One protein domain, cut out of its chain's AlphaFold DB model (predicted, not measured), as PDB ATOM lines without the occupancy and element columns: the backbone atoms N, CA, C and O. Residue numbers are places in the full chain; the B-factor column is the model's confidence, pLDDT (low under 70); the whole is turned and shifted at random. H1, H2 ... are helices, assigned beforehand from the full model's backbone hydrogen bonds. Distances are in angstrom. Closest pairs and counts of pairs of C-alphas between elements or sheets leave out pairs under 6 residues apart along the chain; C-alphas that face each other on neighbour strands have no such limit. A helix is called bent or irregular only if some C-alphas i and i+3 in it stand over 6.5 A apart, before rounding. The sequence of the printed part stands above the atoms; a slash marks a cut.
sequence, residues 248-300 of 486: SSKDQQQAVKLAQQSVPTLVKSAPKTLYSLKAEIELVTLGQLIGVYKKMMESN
ATOM      1  N   SER A 248      10.529 133.833 110.246       86.62
ATOM      2  CA  SER A 248       9.667 132.671 110.000       86.62
ATOM      3  C   SER A 248      10.396 131.361 110.331       86.62
ATOM      4  O   SER A 248      11.626 131.305 110.309       86.62
ATOM      5  N   SER A 249       9.666 130.267 110.578       85.44
ATOM      6  CA  SER A 249      10.284 128.955 110.854       85.44
ATOM      7  C   SER A 249      11.241 128.508 109.737       85.44
ATOM      8  O   SER A 249      12.325 127.987 110.005       85.44
ATOM      9  N   LYS A 250      10.890 128.787 108.474       86.31
ATOM     10  CA  LYS A 250      11.743 128.481 107.320       86.31
ATOM     11  C   LYS A 250      13.024 129.321 107.326       86.31
ATOM     12  O   LYS A 250      14.095 128.778 107.066       86.31
ATOM     13  N   ASP A 251      12.928 130.608 107.655       85.56
ATOM     14  CA  ASP A 251      14.091 131.502 107.714       85.56
ATOM     15  C   ASP A 251      15.008 131.169 108.891       85.56
ATOM     16  O   ASP A 251      16.225 131.174 108.728       85.56
ATOM     17  N   GLN A 252      14.451 130.788 110.044       85.44
ATOM     18  CA  GLN A 252      15.228 130.288 111.184       85.44
ATOM     19  C   GLN A 252      16.051 129.052 110.792       85.44
ATOM     20  O   GLN A 252      17.252 128.996 111.051       85.44
ATOM     21  N   GLN A 253      15.439 128.087 110.096       88.25
ATOM     22  CA  GLN A 253      16.149 126.903 109.600       88.25
ATOM     23  C   GLN A 253      17.258 127.262 108.602       88.25
ATOM     24  O   GLN A 253      18.352 126.698 108.669       88.25
ATOM     25  N   GLN A 254      17.013 128.208 107.687       87.62
ATOM     26  CA  GLN A 254      18.056 128.671 106.766       87.62
ATOM     27  C   GLN A 254      19.178 129.416 107.493       87.62
ATOM     28  O   GLN A 254      20.340 129.203 107.163       87.62
ATOM     29  N   ALA A 255      18.868 130.230 108.504       87.31
ATOM     30  CA  ALA A 255      19.868 130.920 109.313       87.31
ATOM     31  C   ALA A 255      20.786 129.927 110.042       87.31
ATOM     32  O   ALA A 255      22.008 130.060 109.970       87.31
ATOM     33  N   VAL A 256      20.222 128.878 110.655       88.56
ATOM     34  CA  VAL A 256      21.006 127.793 111.272       88.56
ATOM     35  C   VAL A 256      21.882 127.092 110.233       88.56
ATOM     36  O   VAL A 256      23.069 126.881 110.474       88.56
ATOM     37  N   LYS A 257      21.341 126.784 109.049       89.56
ATOM     38  CA  LYS A 257      22.101 126.149 107.963       89.56
ATOM     39  C   LYS A 257      23.259 127.025 107.477       89.56
ATOM     40  O   LYS A 257      24.365 126.524 107.282       89.56
ATOM     41  N   LEU A 258      23.029 128.328 107.315       88.31
ATOM     42  CA  LEU A 258      24.068 129.292 106.949       88.31
ATOM     43  C   LEU A 258      25.138 129.390 108.039       88.31
ATOM     44  O   LEU A 258      26.328 129.389 107.722       88.31
ATOM     45  N   ALA A 259      24.742 129.407 109.315       87.75
ATOM     46  CA  ALA A 259      25.682 129.406 110.430       87.75
ATOM     47  C   ALA A 259      26.548 128.135 110.423       87.75
ATOM     48  O   ALA A 259      27.771 128.238 110.471       87.75
ATOM     49  N   GLN A 260      25.935 126.956 110.252       89.31
ATOM     50  CA  GLN A 260      26.624 125.661 110.153       89.31
ATOM     51  C   GLN A 260      27.644 125.624 109.009       89.31
ATOM     52  O   GLN A 260      28.785 125.211 109.208       89.31
ATOM     53  N   GLN A 261      27.265 126.100 107.821       90.12
ATOM     54  CA  GLN A 261      28.167 126.198 106.668       90.12
ATOM     55  C   GLN A 261      29.315 127.191 106.896       90.12
ATOM     56  O   GLN A 261      30.391 127.033 106.321       90.12
ATOM     57  N   SER A 262      29.105 128.195 107.749       88.12
ATOM     58  CA  SER A 262      30.091 129.240 108.038       88.12
ATOM     59  C   SER A 262      31.069 128.868 109.153       88.12
ATOM     60  O   SER A 262      32.084 129.549 109.304       88.12
ATOM     61  N   VAL A 263      30.821 127.789 109.911       92.06
ATOM     62  CA  VAL A 263      31.664 127.370 111.048       92.06
ATOM     63  C   VAL A 263      33.156 127.282 110.684       92.06
ATOM     64  O   VAL A 263      33.951 127.895 111.399       92.06
ATOM     65  N   PRO A 264      33.585 126.623 109.582       92.56
ATOM     66  CA  PRO A 264      35.011 126.514 109.251       92.56
ATOM     67  C   PRO A 264      35.698 127.870 109.037       92.56
ATOM     68  O   PRO A 264      36.884 128.027 109.335       92.56
ATOM     69  N   THR A 265      34.950 128.854 108.534       91.12
ATOM     70  CA  THR A 265      35.423 130.227 108.337       91.12
ATOM     71  C   THR A 265      35.440 130.990 109.660       91.12
ATOM     72  O   THR A 265      36.448 131.616 109.983       91.12
ATOM     73  N   LEU A 266      34.370 130.889 110.459       88.00
ATOM     74  CA  LEU A 266      34.223 131.579 111.747       88.00
ATOM     75  C   LEU A 266      35.286 131.171 112.771       88.00
ATOM     76  O   LEU A 266      35.743 132.020 113.528       88.00
ATOM     77  N   VAL A 267      35.739 129.912 112.754       90.31
ATOM     78  CA  VAL A 267      36.860 129.453 113.595       90.31
ATOM     79  C   VAL A 267      38.129 130.280 113.344       90.31
ATOM     80  O   VAL A 267      38.887 130.535 114.276       90.31
ATOM     81  N   LYS A 268      38.356 130.724 112.100       91.81
ATOM     82  CA  LYS A 268      39.538 131.512 111.718       91.81
ATOM     83  C   LYS A 268      39.316 133.015 111.881       91.81
ATOM     84  O   LYS A 268      40.218 133.705 112.339       91.81
ATOM     85  N   SER A 269      38.149 133.523 111.483       91.62
ATOM     86  CA  SER A 269      37.886 134.967 111.420       91.62
ATOM     87  C   SER A 269      37.327 135.563 112.714       91.62
ATOM     88  O   SER A 269      37.648 136.702 113.038       91.62
ATOM     89  N   ALA A 270      36.500 134.821 113.454       89.94
ATOM     90  CA  ALA A 270      35.789 135.315 114.635       89.94
ATOM     91  C   ALA A 270      35.588 134.217 115.707       89.94
ATOM     92  O   ALA A 270      34.452 133.934 116.107       89.94
ATOM     93  N   PRO A 271      36.670 133.599 116.222       88.50
ATOM     94  CA  PRO A 271      36.569 132.467 117.145       88.50
ATOM     95  C   PRO A 271      35.832 132.815 118.444       88.50
ATOM     96  O   PRO A 271      35.044 132.011 118.932       88.50
ATOM     97  N   LYS A 272      36.024 134.027 118.986       89.75
ATOM     98  CA  LYS A 272      35.346 134.474 120.218       89.75
ATOM     99  C   LYS A 272      33.822 134.467 120.074       89.75
ATOM    100  O   LYS A 272      33.135 133.966 120.957       89.75
ATOM    101  N   THR A 273      33.302 134.970 118.953       86.50
ATOM    102  CA  THR A 273      31.860 134.994 118.666       86.50
ATOM    103  C   THR A 273      31.299 133.584 118.543       86.50
ATOM    104  O   THR A 273      30.242 133.293 119.093       86.50
ATOM    105  N   LEU A 274      32.023 132.685 117.870       89.19
ATOM    106  CA  LEU A 274      31.613 131.288 117.747       89.19
ATOM    107  C   LEU A 274      31.589 130.576 119.108       89.19
ATOM    108  O   LEU A 274      30.656 129.826 119.381       89.19
ATOM    109  N   TYR A 275      32.577 130.827 119.972       87.50
ATOM    110  CA  TYR A 275      32.584 130.278 121.329       87.50
ATOM    111  C   TYR A 275      31.452 130.843 122.193       87.50
ATOM    112  O   TYR A 275      30.828 130.068 122.912       87.50
ATOM    113  N   SER A 276      31.142 132.140 122.085       87.62
ATOM    114  CA  SER A 276      29.977 132.740 122.760       87.62
ATOM    115  C   SER A 276      28.680 132.076 122.311       87.62
ATOM    116  O   SER A 276      27.913 131.608 123.143       87.62
ATOM    117  N   LEU A 277      28.480 131.935 120.996       88.88
ATOM    118  CA  LEU A 277      27.300 131.276 120.437       88.88
ATOM    119  C   LEU A 277      27.185 129.823 120.915       88.88
ATOM    120  O   LEU A 277      26.103 129.375 121.280       88.88
ATOM    121  N   LYS A 278      28.299 129.083 120.929       88.31
ATOM    122  CA  LYS A 278      28.330 127.716 121.455       88.31
ATOM    123  C   LYS A 278      27.899 127.685 122.927       88.31
ATOM    124  O   LYS A 278      27.044 126.878 123.271       88.31
ATOM    125  N   ALA A 279      28.463 128.556 123.761       87.38
ATOM    126  CA  ALA A 279      28.138 128.626 125.183       87.38
ATOM    127  C   ALA A 279      26.662 128.992 125.419       87.38
ATOM    128  O   ALA A 279      26.007 128.386 126.261       87.38
ATOM    129  N   GLU A 280      26.113 129.929 124.643       88.44
ATOM    130  CA  GLU A 280      24.692 130.297 124.695       88.44
ATOM    131  C   GLU A 280      23.782 129.119 124.319       88.44
ATOM    132  O   GLU A 280      22.801 128.850 125.013       88.44
ATOM    133  N   ILE A 281      24.125 128.374 123.262       88.88
ATOM    134  CA  ILE A 281      23.394 127.161 122.866       88.88
ATOM    135  C   ILE A 281      23.461 126.106 123.976       88.88
ATOM    136  O   ILE A 281      22.431 125.533 124.333       88.88
ATOM    137  N   GLU A 282      24.645 125.845 124.535       87.69
ATOM    138  CA  GLU A 282      24.833 124.881 125.628       87.69
ATOM    139  C   GLU A 282      24.014 125.266 126.867       87.69
ATOM    140  O   GLU A 282      23.331 124.417 127.433       87.69
ATOM    141  N   LEU A 283      23.999 126.547 127.241       90.44
ATOM    142  CA  LEU A 283      23.214 127.046 128.368       90.44
ATOM    143  C   LEU A 283      21.713 126.830 128.141       90.44
ATOM    144  O   LEU A 283      21.041 126.229 128.979       90.44
ATOM    145  N   VAL A 284      21.182 127.269 126.994       91.38
ATOM    146  CA  VAL A 284      19.747 127.147 126.687       91.38
ATOM    147  C   VAL A 284      19.317 125.680 126.617       91.38
ATOM    148  O   VAL A 284      18.279 125.314 127.173       91.38
ATOM    149  N   THR A 285      20.106 124.829 125.959       89.69
ATOM    150  CA  THR A 285      19.795 123.396 125.825       89.69
ATOM    151  C   THR A 285      19.867 122.664 127.163       89.69
ATOM    152  O   THR A 285      18.966 121.880 127.469       89.69
ATOM    153  N   LEU A 286      20.860 122.966 128.008       93.50
ATOM    154  CA  LEU A 286      20.948 122.422 129.363       93.50
ATOM    155  C   LEU A 286      19.758 122.864 130.226       93.50
ATOM    156  O   LEU A 286      19.166 122.035 130.916       93.50
ATOM    157  N   GLY A 287      19.354 124.135 130.153       94.44
ATOM    158  CA  GLY A 287      18.178 124.642 130.864       94.44
ATOM    159  C   GLY A 287      16.881 123.938 130.447       94.44
ATOM    160  O   GLY A 287      16.079 123.548 131.299       94.44
ATOM    161  N   GLN A 288      16.691 123.697 129.144       94.31
ATOM    162  CA  GLN A 288      15.556 122.920 128.632       94.31
ATOM    163  C   GLN A 288      15.576 121.471 129.135       94.31
ATOM    164  O   GLN A 288      14.543 120.965 129.579       94.31
ATOM    165  N   LEU A 289      16.742 120.824 129.112       95.88
ATOM    166  CA  LEU A 289      16.927 119.462 129.609       95.88
ATOM    167  C   LEU A 289      16.603 119.354 131.101       95.88
ATOM    168  O   LEU A 289      15.876 118.443 131.494       95.88
ATOM    169  N   ILE A 290      17.068 120.299 131.924       96.06
ATOM    170  CA  ILE A 290      16.723 120.372 133.352       96.06
ATOM    171  C   ILE A 290      15.206 120.505 133.526       96.06
ATOM    172  O   ILE A 290      14.616 119.831 134.369       96.06
ATOM    173  N   GLY A 291      14.550 121.324 132.698       96.56
ATOM    174  CA  GLY A 291      13.093 121.450 132.694       96.56
ATOM    175  C   GLY A 291      12.369 120.134 132.387       96.56
ATOM    176  O   GLY A 291      11.365 119.823 133.031       96.56
ATOM    177  N   VAL A 292      12.873 119.337 131.439       96.31
ATOM    178  CA  VAL A 292      12.341 117.993 131.145       96.31
ATOM    179  C   VAL A 292      12.581 117.044 132.319       96.31
ATOM    180  O   VAL A 292      11.641 116.372 132.742       96.31
ATOM    181  N   TYR A 293      13.790 117.040 132.892       96.38
ATOM    182  CA  TYR A 293      14.149 116.210 134.046       96.38
ATOM    183  C   TYR A 293      13.203 116.451 135.232       96.38
ATOM    184  O   TYR A 293      12.638 115.505 135.776       96.38
ATOM    185  N   LYS A 294      12.955 117.720 135.587       95.81
ATOM    186  CA  LYS A 294      12.026 118.105 136.665       95.81
ATOM    187  C   LYS A 294      10.604 117.617 136.416       95.81
ATOM    188  O   LYS A 294       9.995 117.008 137.289       95.81
ATOM    189  N   LYS A 295      10.094 117.808 135.198       96.00
ATOM    190  CA  LYS A 295       8.761 117.316 134.817       96.00
ATOM    191  C   LYS A 295       8.666 115.794 134.905       96.00
ATOM    192  O   LYS A 295       7.637 115.275 135.334       96.00
ATOM    193  N   MET A 296       9.723 115.081 134.503       95.25
ATOM    194  CA  MET A 296       9.802 113.624 134.635       95.25
ATOM    195  C   MET A 296       9.893 113.177 136.091       95.25
ATOM    196  O   MET A 296       9.388 112.110 136.408       95.25
ATOM    197  N   MET A 297      10.500 113.971 136.975       94.12
ATOM    198  CA  MET A 297      10.471 113.727 138.414       94.12
ATOM    199  C   MET A 297       9.047 113.901 138.963       94.12
ATOM    200  O   MET A 297       8.537 113.032 139.668       94.12
ATOM    201  N   GLU A 298       8.369 114.997 138.651       91.88
ATOM    202  CA  GLU A 298       7.010 115.266 139.150       91.88
ATOM    203  C   GLU A 298       5.976 114.257 138.635       91.88
ATOM    204  O   GLU A 298       5.059 113.856 139.351       91.88
ATOM    205  N   SER A 299       6.144 113.812 137.393       85.81
ATOM    206  CA  SER A 299       5.292 112.803 136.775       85.81
ATOM    207  C   SER A 299       5.764 111.407 137.197       85.81
ATOM    208  O   SER A 299       6.952 111.130 137.191       85.81
ATOM    209  N   ASN A 300       4.867 110.481 137.543       86.25
ATOM    210  CA  ASN A 300       5.237 109.085 137.838       86.25
ATOM    211  C   ASN A 300       5.635 108.333 136.545       86.25
ATOM    212  O   ASN A 300       4.874 107.528 136.003       86.25
TER     213      ASN A 300
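Overview. This is residues 248 to 300 of the 486 residues of the protein "DUF4263 domain-containing protein" of Pseudomonas brassicacearum subsp. neoaurantiaca (UniProt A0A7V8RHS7). Two helices meet near their ends as an open V: the long H2 makes one arm, and H1, with a kink near residue 263, makes the other. The corner lies where H1 ends and H2 begins, and residues 248 to 258 and 276 to 300 stick out from it as two free arms. The printed part has 53 residues with two named helices, H1 then H2 along the chain, and no named strand; its class is all helix. It is extended, with a radius of gyration of the C-alphas of 15.5 A, and flat, spanning 48 by 26 by 13 A.

Along the chain. H2, the longest helix, holds residues 271 to 298 and measures 40.7 A from C-alpha 271 at (36.569, 132.467, 117.145) to C-alpha 298 at (7.010, 115.266, 139.150). H1 holds residues 249 to 269 and measures 28.3 A from its first C-alpha, at (10.284, 128.955, 110.854), to its last. H1 is irregular: C-alphas 261 and 264 are 7.3 A apart, and it has a kink of 58 degrees near residue 263.

Arrangement. H2 and H1 only just touch, with 3 pairs of C-alphas within 8 A. The closest C-alphas are those of Leu 274 and Leu 266, 6.5 A apart. H2 touches H1 with residue 274 alone, and H1 touches H2 with residues 263 to 267 alone. The two run opposite ways at a steep tilt of 47 degrees, and their centres are 19.0 A apart. In H2 every O i to N i+4 pair is within hydrogen-bond range; in H1, 14 of 17 are.

Size, cuts and confidence. The C-alphas farthest apart are those of Ser 269 and Asn 300, at 49.3 A. The link from H1 to H2, 1 residue, is tight. The printed part has no cut. Its mean pLDDT is 90.2, and no printed residue is under 70.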